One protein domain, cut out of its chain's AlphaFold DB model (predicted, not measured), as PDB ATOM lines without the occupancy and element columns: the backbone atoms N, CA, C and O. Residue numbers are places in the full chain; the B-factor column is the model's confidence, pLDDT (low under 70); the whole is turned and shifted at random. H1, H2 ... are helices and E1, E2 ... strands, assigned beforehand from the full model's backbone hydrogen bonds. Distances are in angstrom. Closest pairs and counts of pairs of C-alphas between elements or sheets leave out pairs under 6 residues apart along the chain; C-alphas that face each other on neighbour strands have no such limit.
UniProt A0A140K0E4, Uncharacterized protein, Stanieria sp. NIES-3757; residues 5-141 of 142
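AT A GLANCE: This is residues 5 to 141 of the 142 residues of an uncharacterized protein of Stanieria sp. NIES-3757 (UniProt A0A140K0E4). A body with helix H1 at its middle has the small sheet E2 E1 E3 and helices H2 and H3 round one side of H1 and a looped lobe, within residues 74 to 123, on the other; residues 126 to 141, mostly H4, stick out as a long arm. The 137 printed residues hold H1 E1 E2 H2 E3 H3 H4 in chain order, mostly helix, with under half of the residues in named elements. The antiparallel sheet runs E2 E1 E3. The whole is loose, with a radius of gyration of the C-alphas of 17.8 A and spans of 64 by 33 by 32 A.

HOW THE PARTS SIT: H1, residues 5 to 16, is close to but not clearly touching H2, residues 44 to 55, at a steep tilt of 48 degrees, opposite ways; their closest C-alphas, of Lys 8 and Trp 50, are 7.4 A apart. E1, residues 21 to 24, and E2, residues 28 to 31, form an antiparallel hairpin, with N 23 and O 29 2.9 A apart, within hydrogen-bond range. E3, residues 61 to 63, is E1's other antiparallel neighbour, with N 22 and O 62 2.8 A apart. E2, H2 and E3 form a split strand-helix-strand unit, two strands running the same way with E1 between them, its crossover right-handed. H3, residues 70 to 73, is on the sheet but only grazes it; the closest C-alphas of E3 and H3, of Trp 61 and Ile 70, are 5.6 A apart. H1 and H2 also only graze the sheet. H4, residues 124 to 139, is not on it. In H1, H2 and H4 every O i to N i+4 pair is within hydrogen-bond range; H3 is too short for one.

IN THESE COORDINATES: H1 begins at C-alpha 5, (36.146, -49.423, -1.956), and measures 16.5 A; H2 measures 16.2 A. H4 measures 22.2 A and ends at C-alpha 139, (31.337, -65.340, -34.362).

THE WHOLE: The printed part has no cut. The links E2 to H2 and H3 to H4 are long. Residues 95 to 100, 106, 108 to 109, 123 to 124 and 141 have pLDDT under 70.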
ATOM      1  N   GLN A   5      36.614 -49.933  -0.674       90.81
ATOM      2  CA  GLN A   5      36.146 -49.423  -1.956       90.81
ATOM      3  C   GLN A   5      34.817 -48.671  -1.822       90.81
ATOM      4  O   GLN A   5      34.678 -47.613  -2.426       90.81
ATOM      5  N   GLU A   6      33.874 -49.157  -1.013       91.69
ATOM      6  CA  GLU A   6      32.609 -48.456  -0.747       91.69
ATOM      7  C   GLU A   6      32.846 -47.123  -0.034       91.69
ATOM      8  O   GLU A   6      32.313 -46.102  -0.459       91.69
ATOM      9  N   VAL A   7      33.735 -47.093   0.967       93.56
ATOM     10  CA  VAL A   7      34.137 -45.841   1.633       93.56
ATOM     11  C   VAL A   7      34.785 -44.876   0.635       93.56
ATOM     12  O   VAL A   7      34.475 -43.687   0.621       93.56
ATOM     13  N   LYS A   8      35.647 -45.371  -0.259       94.81
ATOM     14  CA  LYS A   8      36.272 -44.542  -1.299       94.81
ATOM     15  C   LYS A   8      35.244 -43.953  -2.272       94.81
ATOM     16  O   LYS A   8      35.335 -42.773  -2.609       94.81
ATOM     17  N   VAL A   9      34.276 -44.756  -2.718       92.81
ATOM     18  CA  VAL A   9      33.175 -44.313  -3.592       92.81
ATOM     19  C   VAL A   9      32.326 -43.260  -2.883       92.81
ATOM     20  O   VAL A   9      32.061 -42.209  -3.464       92.81
ATOM     21  N   TYR A  10      31.988 -43.493  -1.615       93.06
ATOM     22  CA  TYR A  10      31.294 -42.534  -0.763       93.06
ATOM     23  C   TYR A  10      31.999 -41.175  -0.734       93.06
ATOM     24  O   TYR A  10      31.401 -40.168  -1.115       93.06
ATOM     25  N   LEU A  11      33.293 -41.145  -0.409       93.94
ATOM     26  CA  LEU A  11      34.057 -39.896  -0.389       93.94
ATOM     27  C   LEU A  11      34.073 -39.215  -1.760       93.94
ATOM     28  O   LEU A  11      33.851 -38.009  -1.861       93.94
ATOM     29  N   ALA A  12      34.294 -39.979  -2.832       93.50
ATOM     30  CA  ALA A  12      34.316 -39.432  -4.182       93.50
ATOM     31  C   ALA A  12      32.982 -38.779  -4.575       93.50
ATOM     32  O   ALA A  12      32.980 -37.771  -5.283       93.50
ATOM     33  N   TYR A  13      31.851 -39.345  -4.150       91.81
ATOM     34  CA  TYR A  13      30.526 -38.833  -4.501       91.81
ATOM     35  C   TYR A  13      30.234 -37.532  -3.764       91.81
ATOM     36  O   TYR A  13      29.769 -36.564  -4.361       91.81
ATOM     37  N   TRP A  14      30.570 -37.484  -2.479       90.44
ATOM     38  CA  TRP A  14      30.342 -36.306  -1.652       90.44
ATOM     39  C   TRP A  14      31.245 -35.135  -2.057       90.44
ATOM     40  O   TRP A  14      30.771 -34.004  -2.143       90.44
ATOM     41  N   ILE A  15      32.501 -35.395  -2.435       91.75
ATOM     42  CA  ILE A  15      33.397 -34.344  -2.947       91.75
ATOM     43  C   ILE A  15      32.920 -33.807  -4.304       91.75
ATOM     44  O   ILE A  15      33.017 -32.606  -4.559       91.75
ATOM     45  N   GLN A  16      32.339 -34.652  -5.164       89.75
ATOM     46  CA  GLN A  16      31.701 -34.192  -6.409       89.75
ATOM     47  C   GLN A  16      30.512 -33.248  -6.157       89.75
ATOM     48  O   GLN A  16      30.248 -32.389  -6.993       89.75
ATOM     49  N   LEU A  17      29.839 -33.364  -5.006       86.19
ATOM     50  CA  LEU A  17      28.786 -32.438  -4.563       86.19
ATOM     51  C   LEU A  17      29.321 -31.184  -3.855       86.19
ATOM     52  O   LEU A  17      28.534 -30.367  -3.384       86.19
ATOM     53  N   GLY A  18      30.643 -31.015  -3.779       87.88
ATOM     54  CA  GLY A  18      31.277 -29.842  -3.183       87.88
ATOM     55  C   GLY A  18      31.703 -30.002  -1.726       87.88
ATOM     56  O   GLY A  18      32.225 -29.047  -1.160       87.88
ATOM     57  N   GLN A  19      31.521 -31.181  -1.127       89.44
ATOM     58  CA  GLN A  19      31.940 -31.431   0.254       89.44
ATOM     59  C   GLN A  19      33.459 -31.566   0.343       89.44
ATOM     60  O   GLN A  19      34.100 -32.178  -0.517       89.44
ATOM     61  N   LYS A  20      34.048 -31.017   1.401       93.44
ATOM     62  CA  LYS A  20      35.491 -31.110   1.637       93.44
ATOM     63  C   LYS A  20      35.824 -32.253   2.584       93.44
ATOM     64  O   LYS A  20      35.012 -32.669   3.406       93.44
ATOM     65  N   LEU A  21      37.056 -32.740   2.498       93.81
ATOM     66  CA  LEU A  21      37.644 -33.598   3.519       93.81
ATOM     67  C   LEU A  21      38.351 -32.736   4.556       93.81
ATOM     68  O   LEU A  21      39.130 -31.852   4.206       93.81
ATOM     69  N   ILE A  22      38.109 -33.015   5.828       94.81
ATOM     70  CA  ILE A  22      38.704 -32.297   6.947       94.81
ATOM     71  C   ILE A  22      39.672 -33.233   7.664       94.81
ATOM     72  O   ILE A  22      39.306 -34.344   8.045       94.81
ATOM     73  N   LEU A  23      40.903 -32.767   7.859       94.06
ATOM     74  CA  LEU A  23      41.893 -33.391   8.727       94.06
ATOM     75  C   LEU A  23      42.005 -32.584  10.016       94.06
ATOM     76  O   LEU A  23      42.467 -31.442   9.988       94.06
ATOM     77  N   ASP A  24      41.632 -33.185  11.141       91.62
ATOM     78  CA  ASP A  24      41.725 -32.558  12.457       91.62
ATOM     79  C   ASP A  24      42.837 -33.189  13.299       91.62
ATOM     80  O   ASP A  24      42.672 -34.222  13.944       91.62
ATOM     81  N   LYS A  25      44.013 -32.558  13.275       89.56
ATOM     82  CA  LYS A  25      45.152 -32.896  14.144       89.56
ATOM     83  C   LYS A  25      45.487 -31.720  15.060       89.56
ATOM     84  O   LYS A  25      46.634 -31.286  15.127       89.56
ATOM     85  N   GLY A  26      44.463 -31.126  15.673       86.56
ATOM     86  CA  GLY A  26      44.573 -29.914  16.494       86.56
ATOM     87  C   GLY A  26      44.510 -28.611  15.689       86.56
ATOM     88  O   GLY A  26      44.026 -27.605  16.197       86.56
ATOM     89  N   ILE A  27      44.933 -28.628  14.419       88.94
ATOM     90  CA  ILE A  27      44.637 -27.577  13.436       88.94
ATOM     91  C   ILE A  27      43.872 -28.225  12.287       88.94
ATOM     92  O   ILE A  27      44.398 -29.125  11.625       88.94
ATOM     93  N   LYS A  28      42.653 -27.740  12.037       91.06
ATOM     94  CA  LYS A  28      41.809 -28.215  10.940       91.06
ATOM     95  C   LYS A  28      42.423 -27.827   9.599       91.06
ATOM     96  O   LYS A  28      42.711 -26.656   9.357       91.06
ATOM     97  N   ARG A  29      42.623 -28.814   8.726       93.88
ATOM     98  CA  ARG A  29      43.005 -28.606   7.325       93.88
ATOM     99  C   ARG A  29      41.918 -29.139   6.413       93.88
ATOM    100  O   ARG A  29      41.453 -30.257   6.605       93.88
ATOM    101  N   GLU A  30      41.562 -28.346   5.414       94.06
ATOM    102  CA  GLU A  30      40.551 -28.697   4.422       94.06
ATOM    103  C   GLU A  30      41.221 -29.186   3.137       94.06
ATOM    104  O   GLU A  30      42.177 -28.582   2.646       94.06
ATOM    105  N   PHE A  31      40.696 -30.268   2.576       93.19
ATOM    106  CA  PHE A  31      41.141 -30.856   1.325       93.19
ATOM    107  C   PHE A  31      39.964 -30.953   0.368       93.19
ATOM    108  O   PHE A  31      38.936 -31.555   0.673       93.19
ATOM    109  N   PHE A  32      40.142 -30.392  -0.823       93.81
ATOM    110  CA  PHE A  32      39.130 -30.420  -1.867       93.81
ATOM    111  C   PHE A  32      39.764 -30.832  -3.200       93.81
ATOM    112  O   PHE A  32      40.161 -29.975  -3.991       93.81
ATOM    113  N   PRO A  33      39.957 -32.146  -3.433       88.62
ATOM    114  CA  PRO A  33      40.589 -32.617  -4.656       88.62
ATOM    115  C   PRO A  33      39.670 -32.368  -5.851       88.62
ATOM    116  O   PRO A  33      38.644 -33.028  -6.011       88.62
ATOM    117  N   GLN A  34      40.068 -31.433  -6.711       88.25
ATOM    118  CA  GLN A  34      39.403 -31.172  -7.977       88.25
ATOM    119  C   GLN A  34      40.391 -31.257  -9.150       88.25
ATOM    120  O   GLN A  34      41.412 -30.568  -9.132       88.25
ATOM    121  N   PRO A  35      40.077 -32.051 -10.191       89.81
ATOM    122  CA  PRO A  35      38.890 -32.903 -10.319       89.81
ATOM    123  C   PRO A  35      38.994 -34.174  -9.452       89.81
ATOM    124  O   PRO A  35      40.091 -34.646  -9.176       89.81
ATOM    125  N   VAL A  36      37.868 -34.778  -9.057       91.75
ATOM    126  CA  VAL A  36      37.862 -36.093  -8.368       91.75
ATOM    127  C   VAL A  36      38.150 -37.235  -9.350       91.75
ATOM    128  O   VAL A  36      38.783 -38.231  -9.001       91.75
ATOM    129  N   ILE A  37      37.711 -37.085 -10.601       91.50
ATOM    130  CA  ILE A  37      37.808 -38.091 -11.663       91.50
ATOM    131  C   ILE A  37      38.686 -37.542 -12.787       91.50
ATOM    132  O   ILE A  37      38.500 -36.409 -13.223       91.50
ATOM    133  N   ASN A  38      39.610 -38.362 -13.280       89.44
ATOM    134  CA  ASN A  38      40.407 -38.093 -14.469       89.44
ATOM    135  C   ASN A  38      40.170 -39.202 -15.508       89.44
ATOM    136  O   ASN A  38      40.782 -40.271 -15.454       89.44
ATOM    137  N   GLY A  39      39.236 -38.955 -16.432       85.38
ATOM    138  CA  GLY A  39      38.832 -39.926 -17.451       85.38
ATOM    139  C   GLY A  39      38.238 -41.198 -16.839       85.38
ATOM    140  O   GLY A  39      37.180 -41.162 -16.214       85.38
ATOM    141  N   GLU A  40      38.930 -42.322 -17.024       84.56
ATOM    142  CA  GLU A  40      38.503 -43.659 -16.578       84.56
ATOM    143  C   GLU A  40      38.958 -44.009 -15.150       84.56
ATOM    144  O   GLU A  40      38.738 -45.127 -14.681       84.56
ATOM    145  N   ARG A  41      39.633 -43.088 -14.449       89.75
ATOM    146  CA  ARG A  41      40.187 -43.317 -13.104       89.75
ATOM    147  C   ARG A  41      39.897 -42.148 -12.174       89.75
ATOM    148  O   ARG A  41      39.487 -41.075 -12.612       89.75
ATOM    149  N   TYR A  42      40.131 -42.336 -10.880       92.81
ATOM    150  CA  TYR A  42      40.199 -41.199  -9.969       92.81
ATOM    151  C   TYR A  42      41.435 -40.350 -10.268       92.81
ATOM    152  O   TYR A  42      42.433 -40.839 -10.807       92.81
ATOM    153  N   SER A  43      41.365 -39.061  -9.945       94.19
ATOM    154  CA  SER A  43      42.502 -38.172 -10.134       94.19
ATOM    155  C   SER A  43      43.658 -38.551  -9.200       94.19
ATOM    156  O   SER A  43      43.425 -39.036  -8.089       94.19
ATOM    157  N   PRO A  44      44.914 -38.279  -9.596       93.50
ATOM    158  CA  PRO A  44      46.063 -38.498  -8.720       93.50
ATOM    159  C   PRO A  44      45.947 -37.750  -7.387       93.50
ATOM    160  O   PRO A  44      46.387 -38.244  -6.358       93.50
ATOM    161  N   GLN A  45      45.323 -36.569  -7.389       93.88
ATOM    162  CA  GLN A  45      45.108 -35.766  -6.183       93.88
ATOM    163  C   GLN A  45      44.169 -36.473  -5.202       93.88
ATOM    164  O   GLN A  45      44.492 -36.582  -4.020       93.88
ATOM    165  N   PHE A  46      43.036 -36.990  -5.692       95.44
ATOM    166  CA  PHE A  46      42.108 -37.762  -4.871       95.44
ATOM    167  C   PHE A  46      42.752 -39.060  -4.372       95.44
ATOM    168  O   PHE A  46      42.661 -39.372  -3.187       95.44
ATOM    169  N   GLU A  47      43.455 -39.785  -5.246       95.06
ATOM    170  CA  GLU A  47      44.162 -41.010  -4.864       95.06
ATOM    171  C   GLU A  47      45.211 -40.751  -3.782       95.06
ATOM    172  O   GLU A  47      45.291 -41.513  -2.824       95.06
ATOM    173  N   ASN A  48      45.986 -39.671  -3.880       95.12
ATOM    174  CA  ASN A  48      46.993 -39.334  -2.876       95.12
ATOM    175  C   ASN A  48      46.366 -39.071  -1.501       95.12
ATOM    176  O   ASN A  48      46.870 -39.574  -0.499       95.12
ATOM    177  N   ILE A  49      45.250 -38.335  -1.448       94.56
ATOM    178  CA  ILE A  49      44.512 -38.103  -0.195       94.56
ATOM    179  C   ILE A  49      43.962 -39.424   0.347       94.56
ATOM    180  O   ILE A  49      44.112 -39.715   1.530       94.56
ATOM    181  N   TRP A  50      43.386 -40.263  -0.514       95.62
ATOM    182  CA  TRP A  50      42.900 -41.582  -0.117       95.62
ATOM    183  C   TRP A  50      44.012 -42.464   0.472       95.62
ATOM    184  O   TRP A  50      43.813 -43.106   1.503       95.62
ATOM    185  N   HIS A  51      45.208 -42.456  -0.120       95.50
ATOM    186  CA  HIS A  51      46.362 -43.168   0.433       95.50
ATOM    187  C   HIS A  51      46.780 -42.611   1.800       95.50
ATOM    188  O   HIS A  51      47.060 -43.399   2.700       95.50
ATOM    189  N   GLN A  52      46.780 -41.287   1.984       94.44
ATOM    190  CA  GLN A  52      47.077 -40.668   3.284       94.44
ATOM    191  C   GLN A  52      46.057 -41.065   4.354       94.44
ATOM    192  O   GLN A  52      46.445 -41.436   5.458       94.44
ATOM    193  N   ILE A  53      44.764 -41.065   4.016       94.00
ATOM    194  CA  ILE A  53      43.697 -41.534   4.909       94.00
ATOM    195  C   ILE A  53      43.987 -42.965   5.372       94.00
ATOM    196  O   ILE A  53      43.941 -43.246   6.568       94.00
ATOM    197  N   LEU A  54      44.326 -43.862   4.439       93.25
ATOM    198  CA  LEU A  54      44.621 -45.259   4.755       93.25
ATOM    199  C   LEU A  54      45.909 -45.440   5.572       93.25
ATOM    200  O   LEU A  54      45.972 -46.364   6.374       93.25
ATOM    201  N   GLN A  55      46.921 -44.590   5.383       92.56
ATOM    202  CA  GLN A  55      48.158 -44.622   6.176       92.56
ATOM    203  C   GLN A  55      47.938 -44.200   7.634       92.56
ATOM    204  O   GLN A  55      48.689 -44.615   8.512       92.56
ATOM    205  N   GLU A  56      46.923 -43.378   7.891       91.31
ATOM    206  CA  GLU A  56      46.609 -42.827   9.214       91.31
ATOM    207  C   GLU A  56      45.397 -43.501   9.876       91.31
ATOM    208  O   GLU A  56      44.829 -42.968  10.834       91.31
ATOM    209  N   ASP A  57      44.964 -44.646   9.341       90.12
ATOM    210  CA  ASP A  57      43.750 -45.371   9.730       90.12
ATOM    211  C   ASP A  57      42.462 -44.522   9.696       90.12
ATOM    212  O   ASP A  57      41.461 -44.901  10.292       90.12
ATOM    213  N   GLY A  58      42.462 -43.358   9.038       89.00
ATOM    214  CA  GLY A  58      41.298 -42.475   8.917       89.00
ATOM    215  C   GLY A  58      40.807 -41.813  10.213       89.00
ATOM    216  O   GLY A  58      39.744 -41.197  10.192       89.00
ATOM    217  N   LYS A  59      41.539 -41.904  11.336       91.06
ATOM    218  CA  LYS A  59      41.045 -41.502  12.679       91.06
ATOM    219  C   LYS A  59      40.720 -40.019  12.817       91.06
ATOM    220  O   LYS A  59      39.803 -39.652  13.532       91.06
ATOM    221  N   ASN A  60      41.484 -39.182  12.127       92.94
ATOM    222  CA  ASN A  60      41.367 -37.725  12.196       92.94
ATOM    223  C   ASN A  60      40.746 -37.124  10.931       92.94
ATOM    224  O   ASN A  60      40.735 -35.907  10.761       92.94
ATOM    225  N   TRP A  61      40.280 -37.979  10.025       94.81
ATOM    226  CA  TRP A  61      39.686 -37.585   8.759       94.81
ATOM    227  C   TRP A  61      38.172 -37.693   8.870       94.81
ATOM    228  O   TRP A  61      37.676 -38.694   9.372       94.81
ATOM    229  N   HIS A  62      37.442 -36.697   8.386       93.31
ATOM    230  CA  HIS A  62      35.980 -36.724   8.272       93.31
ATOM    231  C   HIS A  62      35.538 -35.885   7.069       93.31
ATOM    232  O   HIS A  62      36.321 -35.089   6.539       93.31
ATOM    233  N   LEU A  63      34.302 -36.072   6.606       91.31
ATOM    234  CA  LEU A  63      33.714 -35.161   5.624       91.31
ATOM    235  C   LEU A  63      33.185 -33.911   6.326       91.31
ATOM    236  O   LEU A  63      32.678 -33.968   7.448       91.31
ATOM    237  N   GLU A  64      33.285 -32.781   5.642       89.62
ATOM    238  CA  GLU A  64      32.650 -31.536   6.052       89.62
ATOM    239  C   GLU A  64      31.157 -31.771   6.342       89.62
ATOM    240  O   GLU A  64      30.459 -32.456   5.597       89.62
ATOM    241  N   GLY A  65      30.679 -31.261   7.480       83.06
ATOM    242  CA  GLY A  65      29.284 -31.418   7.900       83.06
ATOM    243  C   GLY A  65      28.897 -32.803   8.434       83.06
ATOM    244  O   GLY A  65      27.733 -32.992   8.775       83.06
ATOM    245  N   THR A  66      29.836 -33.748   8.550       86.75
ATOM    246  CA  THR A  66      29.595 -35.069   9.158       86.75
ATOM    247  C   THR A  66      30.270 -35.192  10.519       86.75
ATOM    248  O   THR A  66      31.284 -34.540  10.784       86.75
ATOM    249  N   SER A  67      29.694 -36.016  11.393       83.56
ATOM    250  CA  SER A  67      30.255 -36.289  12.721       83.56
ATOM    251  C   SER A  67      31.184 -37.505  12.735       83.56
ATOM    252  O   SER A  67      32.044 -37.604  13.608       83.56
ATOM    253  N   GLN A  68      31.032 -38.410  11.764       88.88
ATOM    254  CA  GLN A  68      31.786 -39.655  11.708       88.88
ATOM    255  C   GLN A  68      33.172 -39.455  11.101       88.88
ATOM    256  O   GLN A  68      33.357 -38.796  10.076       88.88
ATOM    257  N   THR A  69      34.145 -40.124  11.695       92.81
ATOM    258  CA  THR A  69      35.488 -40.250  11.143       92.81
ATOM    259  C   THR A  69      35.533 -41.314  10.050       92.81
ATOM    260  O   THR A  69      34.766 -42.280  10.041       92.81
ATOM    261  N   ILE A  70      36.493 -41.208   9.135       93.69
ATOM    262  CA  ILE A  70      36.705 -42.239   8.115       93.69
ATOM    263  C   ILE A  70      37.157 -43.560   8.757       93.69
ATOM    264  O   ILE A  70      36.834 -44.625   8.236       93.69
ATOM    265  N   ALA A  71      37.836 -43.516   9.910       92.69
ATOM    266  CA  ALA A  71      38.142 -44.707  10.707       92.69
ATOM    267  C   ALA A  71      36.882 -45.469  11.124       92.69
ATOM    268  O   ALA A  71      36.833 -46.693  11.013       92.69
ATOM    269  N   GLU A  72      35.862 -44.746  11.591       91.25
ATOM    270  CA  GLU A  72      34.577 -45.340  11.940       91.25
ATOM    271  C   GLU A  72      33.939 -45.956  10.700       91.25
ATOM    272  O   GLU A  72      33.617 -47.138  10.729       91.25
ATOM    273  N   LEU A  73      33.877 -45.235   9.577       90.69
ATOM    274  CA  LEU A  73      33.315 -45.766   8.327       90.69
ATOM    275  C   LEU A  73      34.040 -47.015   7.796       90.69
ATOM    276  O   LEU A  73      33.428 -47.840   7.124       90.69
ATOM    277  N   LEU A  74      35.333 -47.164   8.093       91.44
ATOM    278  CA  LEU A  74      36.140 -48.340   7.747       91.44
ATOM    279  C   LEU A  74      35.966 -49.518   8.720       91.44
ATOM    280  O   LEU A  74      36.504 -50.599   8.472       91.44
ATOM    281  N   SER A  75      35.262 -49.322   9.833       89.62
ATOM    282  CA  SER A  75      35.065 -50.351  10.849       89.62
ATOM    283  C   SER A  75      33.892 -51.293  10.515       89.62
ATOM    284  O   SER A  75      32.983 -50.933   9.764       89.62
ATOM    285  N   PRO A  76      33.849 -52.507  11.102       85.31
ATOM    286  CA  PRO A  76      32.852 -53.525  10.753       85.31
ATOM    287  C   PRO A  76      31.403 -53.152  11.061       85.31
ATOM    288  O   PRO A  76      30.481 -53.771  10.527       85.31
ATOM    289  N   ILE A  77      31.211 -52.177  11.951       86.75
ATOM    290  CA  ILE A  77      29.900 -51.752  12.440       86.75
ATOM    291  C   ILE A  77      29.164 -50.838  11.454       86.75
ATOM    292  O   ILE A  77      27.963 -50.641  11.630       86.75
ATOM    293  N   TRP A  78      29.850 -50.312  10.433       88.06
ATOM    294  CA  TRP A  78      29.257 -49.437   9.426       88.06
ATOM    295  C   TRP A  78      28.992 -50.160   8.111       88.06
ATOM    296  O   TRP A  78      29.744 -51.037   7.673       88.06
ATOM    297  N   GLU A  79      27.916 -49.740   7.464       88.94
ATOM    298  CA  GLU A  79      27.541 -50.071   6.097       88.94
ATOM    299  C   GLU A  79      27.255 -48.785   5.340       88.94
ATOM    300  O   GLU A  79      26.895 -47.768   5.930       88.94
ATOM    301  N   ILE A  80      27.451 -48.816   4.026       90.31
ATOM    302  CA  ILE A  80      27.222 -47.656   3.168       90.31
ATOM    303  C   ILE A  80      26.267 -48.077   2.047       90.31
ATOM    304  O   ILE A  80      26.694 -48.239   0.904       90.31
ATOM    305  N   PRO A  81      24.986 -48.337   2.365       88.88
ATOM    306  CA  PRO A  81      23.987 -48.604   1.344       88.88
ATOM    307  C   PRO A  81      23.683 -47.347   0.522       88.88
ATOM    308  O   PRO A  81      23.860 -46.208   0.970       88.88
ATOM    309  N   ASP A  82      23.143 -47.567  -0.672       89.00
ATOM    310  CA  ASP A  82      22.619 -46.491  -1.501       89.00
ATOM    311  C   ASP A  82      21.294 -45.971  -0.929       89.00
ATOM    312  O   ASP A  82      20.387 -46.722  -0.554       89.00
ATOM    313  N   CYS A  83      21.147 -44.651  -0.883       87.50
ATOM    314  CA  CYS A  83      19.917 -44.001  -0.475       87.50
ATOM    315  C   CYS A  83      18.781 -44.366  -1.438       87.50
ATOM    316  O   CYS A  83      18.835 -44.029  -2.619       87.50
ATOM    317  N   ALA A  84      17.685 -44.922  -0.920       83.75
ATOM    318  CA  ALA A  84      16.519 -45.296  -1.728       83.75
ATOM    319  C   ALA A  84      15.878 -44.127  -2.508       83.75
ATOM    320  O   ALA A  84      15.152 -44.358  -3.471       83.75
ATOM    321  N   ARG A  85      16.124 -42.869  -2.104       83.06
ATOM    322  CA  ARG A  85      15.562 -41.677  -2.761       83.06
ATOM    323  C   ARG A  85      16.426 -41.148  -3.905       83.06
ATOM    324  O   ARG A  85      15.879 -40.697  -4.904       83.06
ATOM    325  N   CYS A  86      17.747 -41.123  -3.736       85.25
ATOM    326  CA  CYS A  86      18.647 -40.461  -4.688       85.25
ATOM    327  C   CYS A  86      19.842 -41.305  -5.143       85.25
ATOM    328  O   CYS A  86      20.651 -40.808  -5.918       85.25
ATOM    329  N   GLY A  87      19.982 -42.543  -4.662       85.94
ATOM    330  CA  GLY A  87      21.089 -43.437  -5.011       85.94
ATOM    331  C   GLY A  87      22.447 -43.039  -4.424       85.94
ATOM    332  O   GLY A  87      23.453 -43.643  -4.765       85.94
ATOM    333  N   MET A  88      22.505 -42.016  -3.563       87.44
ATOM    334  CA  MET A  88      23.753 -41.599  -2.922       87.44
ATOM    335  C   MET A  88      24.185 -42.607  -1.853       87.44
ATOM    336  O   MET A  88      23.338 -42.990  -1.047       87.44
ATOM    337  N   PRO A  89      25.477 -42.954  -1.759       89.38
ATOM    338  CA  PRO A  89      25.991 -43.767  -0.664       89.38
ATOM    339  C   PRO A  89      25.850 -43.009   0.663       89.38
ATOM    340  O   PRO A  89      26.264 -41.846   0.767       89.38
ATOM    341  N   VAL A  90      25.252 -43.649   1.672       89.69
ATOM    342  CA  VAL A  90      24.995 -43.049   2.993       89.69
ATOM    343  C   VAL A  90      25.448 -43.997   4.097       89.69
ATOM    344  O   VAL A  90      25.021 -45.148   4.101       89.69
ATOM    345  N   PRO A  91      26.259 -43.535   5.060       89.06
ATOM    346  CA  PRO A  91      26.714 -44.375   6.151       89.06
ATOM    347  C   PRO A  91      25.577 -44.679   7.140       89.06
ATOM    348  O   PRO A  91      24.849 -43.789   7.595       89.06
ATOM    349  N   MET A  92      25.432 -45.957   7.484       86.38
ATOM    350  CA  MET A  92      24.494 -46.478   8.477       86.38
ATOM    351  C   MET A  92      25.202 -47.463   9.412       86.38
ATOM    352  O   MET A  92      26.026 -48.263   8.973       86.38
ATOM    353  N   MET A  93      24.877 -47.417  10.704       83.31
ATOM    354  CA  MET A  93      25.359 -48.405  11.669       83.31
ATOM    355  C   MET A  93      24.479 -49.657  11.662       83.31
ATOM    356  O   MET A  93      23.255 -49.570  11.692       83.31
ATOM    357  N   ASN A  94      25.107 -50.829  11.747       74.06
ATOM    358  CA  ASN A  94      24.421 -52.124  11.805       74.06
ATOM    359  C   ASN A  94      23.632 -52.368  13.104       74.06
ATOM    360  O   ASN A  94      22.791 -53.262  13.148       74.06
ATOM    361  N   LEU A  95      23.904 -51.611  14.175       64.44
ATOM    362  CA  LEU A  95      23.373 -51.860  15.524       64.44
ATOM    363  C   LEU A  95      22.702 -50.626  16.157       64.44
ATOM    364  O   LEU A  95      22.788 -50.421  17.366       64.44
ATOM    365  N   GLY A  96      22.016 -49.798  15.366       59.91
ATOM    366  CA  GLY A  96      21.256 -48.657  15.888       59.91
ATOM    367  C   GLY A  96      20.766 -47.694  14.807       59.91
ATOM    368  O   GLY A  96      21.294 -47.657  13.705       59.91
ATOM    369  N   VAL A  97      19.744 -46.894  15.135       55.12
ATOM    370  CA  VAL A  97      19.027 -45.983  14.210       55.12
ATOM    371  C   VAL A  97      19.805 -44.682  13.917       55.12
ATOM    372  O   VAL A  97      19.342 -43.827  13.168       55.12
ATOM    373  N   THR A  98      20.997 -44.496  14.482       54.97
ATOM    374  CA  THR A  98      21.765 -43.250  14.343       54.97
ATOM    375  C   THR A  98      22.559 -43.237  13.038       54.97
ATOM    376  O   THR A  98      23.755 -43.518  13.009       54.97
ATOM    377  N   SER A  99      21.870 -42.929  11.945       63.62
ATOM    378  CA  SER A  99      22.474 -42.394  10.728       63.62
ATOM    379  C   SER A  99      22.135 -40.908  10.677       63.62
ATOM    380  O   SER A  99      20.981 -40.545  10.910       63.62
ATOM    381  N   ASP A 100      23.100 -40.060  10.312       65.50
ATOM    382  CA  ASP A 100      22.849 -38.635  10.028       65.50
ATOM    383  C   ASP A 100      21.901 -38.447   8.821       65.50
ATOM    384  O   ASP A 100      21.477 -37.338   8.503       65.50
ATOM    385  N   GLY A 101      21.487 -39.548   8.182       70.88
ATOM    386  CA  GLY A 101      20.541 -39.562   7.085       70.88
ATOM    387  C   GLY A 101      21.189 -39.106   5.785       70.88
ATOM    388  O   GLY A 101      22.307 -38.599   5.732       70.88
ATOM    389  N   CYS A 102      20.483 -39.322   4.678       79.62
ATOM    390  CA  CYS A 102      20.941 -38.780   3.410       79.62
ATOM    391  C   CYS A 102      20.698 -37.260   3.385       79.62
ATOM    392  O   CYS A 102      19.549 -36.855   3.605       79.62
ATOM    393  N   PRO A 103      21.683 -36.427   2.988       73.75
ATOM    394  CA  PRO A 103      21.487 -34.984   2.822       73.75
ATOM    395  C   PRO A 103      20.348 -34.629   1.862       73.75
ATOM    396  O   PRO A 103      19.801 -33.533   1.922       73.75
ATOM    397  N   CYS A 104      19.933 -35.567   0.998       77.50
ATOM    398  CA  CYS A 104      18.776 -35.399   0.119       77.50
ATOM    399  C   CYS A 104      17.466 -35.101   0.854       77.50
ATOM    400  O   CYS A 104      16.482 -34.721   0.222       77.50
ATOM    401  N   LYS A 105      17.393 -35.373   2.161       76.50
ATOM    402  CA  LYS A 105      16.217 -35.052   2.963       76.50
ATOM    403  C   LYS A 105      16.059 -33.540   3.124       76.50
ATOM    404  O   LYS A 105      14.945 -33.046   2.980       76.50
ATOM    405  N   ASP A 106      17.170 -32.846   3.356       69.12
ATOM    406  CA  ASP A 106      17.187 -31.445   3.783       69.12
ATOM    407  C   ASP A 106      17.693 -30.492   2.687       69.12
ATOM    408  O   ASP A 106      17.604 -29.276   2.833       69.12
ATOM    409  N   MET A 107      18.195 -31.024   1.566       70.81
ATOM    410  CA  MET A 107      18.696 -30.230   0.445       70.81
ATOM    411  C   MET A 107      17.572 -29.903  -0.562       70.81
ATOM    412  O   MET A 107      17.124 -30.799  -1.290       70.81
ATOM    413  N   PRO A 108      17.104 -28.641  -0.648       66.44
ATOM    414  CA  PRO A 108      16.103 -28.253  -1.635       66.44
ATOM    415  C   PRO A 108      16.676 -28.404  -3.051       66.44
ATOM    416  O   PRO A 108      17.733 -27.864  -3.364       66.44
ATOM    417  N   GLY A 109      15.980 -29.156  -3.908       69.00
ATOM    418  CA  GLY A 109      16.376 -29.372  -5.307       69.00
ATOM    419  C   GLY A 109      17.220 -30.623  -5.579       69.00
ATOM    420  O   GLY A 109      17.600 -30.840  -6.726       69.00
ATOM    421  N   TRP A 110      17.492 -31.469  -4.575       72.38
ATOM    422  CA  TRP A 110      18.154 -32.767  -4.767       72.38
ATOM    423  C   TRP A 110      17.167 -33.950  -4.625       72.38
ATOM    424  O   TRP A 110      16.336 -33.933  -3.713       72.38
ATOM    425  N   PRO A 111      17.248 -35.012  -5.455       72.69
ATOM    426  CA  PRO A 111      18.173 -35.212  -6.574       72.69
ATOM    427  C   PRO A 111      17.897 -34.256  -7.736       72.69
ATOM    428  O   PRO A 111      16.771 -34.167  -8.216       72.69
ATOM    429  N   ASN A 112      18.940 -33.559  -8.195       74.31
ATOM    430  CA  ASN A 112      18.837 -32.705  -9.369       74.31
ATOM    431  C   ASN A 112      19.056 -33.568 -10.618       74.31
ATOM    432  O   ASN A 112      20.166 -34.039 -10.853       74.31
ATOM    433  N   SER A 113      18.001 -33.791 -11.402       75.62
ATOM    434  CA  SER A 113      18.071 -34.545 -12.660       75.62
ATOM    435  C   SER A 113      18.603 -33.734 -13.846       75.62
ATOM    436  O   SER A 113      18.842 -34.305 -14.905       75.62
ATOM    437  N   GLU A 114      18.776 -32.418 -13.697       78.38
ATOM    438  CA  GLU A 114      19.337 -31.536 -14.729       78.38
ATOM    439  C   GLU A 114      20.871 -31.546 -14.734       78.38
ATOM    440  O   GLU A 114      21.494 -31.235 -15.750       78.38
ATOM    441  N   LEU A 115      21.492 -31.925 -13.612       77.69
ATOM    442  CA  LEU A 115      22.939 -32.061 -13.481       77.69
ATOM    443  C   LEU A 115      23.356 -33.537 -13.480       77.69
ATOM    444  O   LEU A 115      22.616 -34.398 -12.998       77.69
ATOM    445  N   PRO A 116      24.561 -33.859 -13.985       78.06
ATOM    446  CA  PRO A 116      25.087 -35.209 -13.876       78.06
ATOM    447  C   PRO A 116      25.244 -35.582 -12.401       78.06
ATOM    448  O   PRO A 116      25.896 -34.874 -11.632       78.06
ATOM    449  N   GLN A 117      24.667 -36.719 -12.023       82.38
ATOM    450  CA  GLN A 117      24.832 -37.259 -10.680       82.38
ATOM    451  C   GLN A 117      26.308 -37.602 -10.408       82.38
ATOM    452  O   GLN A 117      27.041 -37.955 -11.346       82.38
ATOM    453  N   PRO A 118      26.750 -37.530  -9.138       84.56
ATOM    454  CA  PRO A 118      28.039 -38.053  -8.724       84.56
ATOM    455  C   PRO A 118      28.217 -39.481  -9.216       84.56
ATOM    456  O   PRO A 118      27.313 -40.311  -9.115       84.56
ATOM    457  N   ARG A 119      29.386 -39.755  -9.787       86.81
ATOM    458  CA  ARG A 119      29.661 -41.050 -10.409       86.81
ATOM    459  C   ARG A 119      31.005 -41.603  -9.991       86.81
ATOM    460  O   ARG A 119      31.894 -40.876  -9.552       86.81
ATOM    461  N   SER A 120      31.164 -42.905 -10.175       86.25
ATOM    462  CA  SER A 120      32.476 -43.541 -10.158       86.25
ATOM    463  C   SER A 120      33.144 -43.401 -11.534       86.25
ATOM    464  O   SER A 120      32.444 -43.251 -12.543       86.25
ATOM    465  N   PRO A 121      34.485 -43.442 -11.611       85.38
ATOM    466  CA  PRO A 121      35.180 -43.536 -12.884       85.38
ATOM    467  C   PRO A 121      34.693 -44.756 -13.670       85.38
ATOM    468  O   PRO A 121      34.548 -45.846 -13.115       85.38
ATOM    469  N   ILE A 122      34.428 -44.570 -14.960       78.19
ATOM    470  CA  ILE A 122      33.932 -45.644 -15.818       78.19
ATOM    471  C   ILE A 122      35.142 -46.345 -16.441       78.19
ATOM    472  O   ILE A 122      35.843 -45.762 -17.265       78.19
ATOM    473  N   LEU A 123      35.381 -47.603 -16.062       69.44
ATOM    474  CA  LEU A 123      36.388 -48.470 -16.685       69.44
ATOM    475  C   LEU A 123      35.856 -49.016 -18.018       69.44
ATOM    476  O   LEU A 123      35.472 -50.185 -18.129       69.44
ATOM    477  N   ASN A 124      35.819 -48.161 -19.042       69.44
ATOM    478  CA  ASN A 124      35.312 -48.533 -20.362       69.44
ATOM    479  C   ASN A 124      36.122 -49.669 -20.986       69.44
ATOM    480  O   ASN A 124      35.529 -50.554 -21.593       69.44
ATOM    481  N   GLN A 125      37.445 -49.714 -20.798       70.50
ATOM    482  CA  GLN A 125      38.259 -50.754 -21.432       70.50
ATOM    483  C   GLN A 125      37.886 -52.172 -21.000       70.50
ATOM    484  O   GLN A 125      37.702 -53.023 -21.857       70.50
ATOM    485  N   GLN A 126      37.678 -52.438 -19.709       72.19
ATOM    486  CA  GLN A 126      37.287 -53.783 -19.262       72.19
ATOM    487  C   GLN A 126      35.905 -54.196 -19.776       72.19
ATOM    488  O   GLN A 126      35.663 -55.374 -20.046       72.19
ATOM    489  N   HIS A 127      34.985 -53.235 -19.882       71.19
ATOM    490  CA  HIS A 127      33.663 -53.474 -20.447       71.19
ATOM    491  C   HIS A 127      33.747 -53.741 -21.956       71.19
ATOM    492  O   HIS A 127      33.148 -54.696 -22.444       71.19
ATOM    493  N   LEU A 128      34.556 -52.962 -22.677       80.56
ATOM    494  CA  LEU A 128      34.807 -53.129 -24.106       80.56
ATOM    495  C   LEU A 128      35.523 -54.448 -24.414       80.56
ATOM    496  O   LEU A 128      35.118 -55.134 -25.346       80.56
ATOM    497  N   THR A 129      36.508 -54.857 -23.610       84.06
ATOM    498  CA  THR A 129      37.179 -56.159 -23.746       84.06
ATOM    499  C   THR A 129      36.189 -57.304 -23.548       84.06
ATOM    500  O   THR A 129      36.102 -58.182 -24.401       84.06
ATOM    501  N   ARG A 130      35.352 -57.257 -22.501       83.31
ATOM    502  CA  ARG A 130      34.297 -58.267 -22.289       83.31
ATOM    503  C   ARG A 130      33.286 -58.313 -23.436       83.31
ATOM    504  O   ARG A 130      32.835 -59.389 -23.821       83.31
ATOM    505  N   LEU A 131      32.909 -57.160 -23.991       85.19
ATOM    506  CA  LEU A 131      32.040 -57.101 -25.170       85.19
ATOM    507  C   LEU A 131      32.725 -57.701 -26.405       85.19
ATOM    508  O   LEU A 131      32.098 -58.472 -27.128       85.19
ATOM    509  N   GLN A 132      34.006 -57.401 -26.623       89.62
ATOM    510  CA  GLN A 132      34.800 -57.948 -27.720       89.62
ATOM    511  C   GLN A 132      34.919 -59.477 -27.629       89.62
ATOM    512  O   GLN A 132      34.678 -60.161 -28.622       89.62
ATOM    513  N   GLU A 133      35.217 -60.019 -26.446       91.88
ATOM    514  CA  GLU A 133      35.284 -61.467 -26.186       91.88
ATOM    515  C   GLU A 133      33.944 -62.159 -26.476       91.88
ATOM    516  O   GLU A 133      33.900 -63.209 -27.125       91.88
ATOM    517  N   ARG A 134      32.828 -61.545 -26.062       89.81
ATOM    518  CA  ARG A 134      31.473 -62.044 -26.359       89.81
ATOM    519  C   ARG A 134      31.163 -62.039 -27.855       89.81
ATOM    520  O   ARG A 134      30.562 -62.982 -28.360       89.81
ATOM    521  N   LEU A 135      31.566 -60.997 -28.578       91.81
ATOM    522  CA  LEU A 135      31.368 -60.929 -30.028       91.81
ATOM    523  C   LEU A 135      32.219 -61.970 -30.771       91.81
ATOM    524  O   LEU A 135      31.733 -62.582 -31.719       91.81
ATOM    525  N   GLN A 136      33.459 -62.210 -30.336       90.56
ATOM    526  CA  GLN A 136      34.329 -63.233 -30.929       90.56
ATOM    527  C   GLN A 136      33.813 -64.654 -30.682       90.56
ATOM    528  O   GLN A 136      33.796 -65.466 -31.603       90.56
ATOM    529  N   THR A 137      33.342 -64.948 -29.469       86.94
ATOM    530  CA  THR A 137      32.744 -66.255 -29.147       86.94
ATOM    531  C   THR A 137      31.470 -66.521 -29.943       86.94
ATOM    532  O   THR A 137      31.293 -67.629 -30.437       86.94
ATOM    533  N   LEU A 138      30.615 -65.513 -30.145       85.12
ATOM    534  CA  LEU A 138      29.445 -65.645 -31.020       85.12
ATOM    535  C   LEU A 138      29.835 -65.883 -32.482       85.12
ATOM    536  O   LEU A 138      29.212 -66.702 -33.145       85.12
ATOM    537  N   LYS A 139      30.874 -65.202 -32.977       78.81
ATOM    538  CA  LYS A 139      31.337 -65.340 -34.362       78.81
ATOM    539  C   LYS A 139      31.964 -66.708 -34.658       78.81
ATOM    540  O   LYS A 139      31.860 -67.164 -35.784       78.81
ATOM    541  N   ASN A 140      32.582 -67.350 -33.669       70.31
ATOM    542  CA  ASN A 140      33.187 -68.681 -33.815       70.31
ATOM    543  C   ASN A 140      32.173 -69.841 -33.721       70.31
ATOM    544  O   ASN A 140      32.554 -70.988 -33.930       70.31
ATOM    545  N   ASN A 141      30.913 -69.552 -33.380       61.19
ATOM    546  CA  ASN A 141      29.827 -70.535 -33.283       61.19
ATOM    547  C   ASN A 141      28.922 -70.568 -34.536       61.19
ATOM    548  O   ASN A 141      27.894 -71.246 -34.518       61.19
TER     549      ASN A 141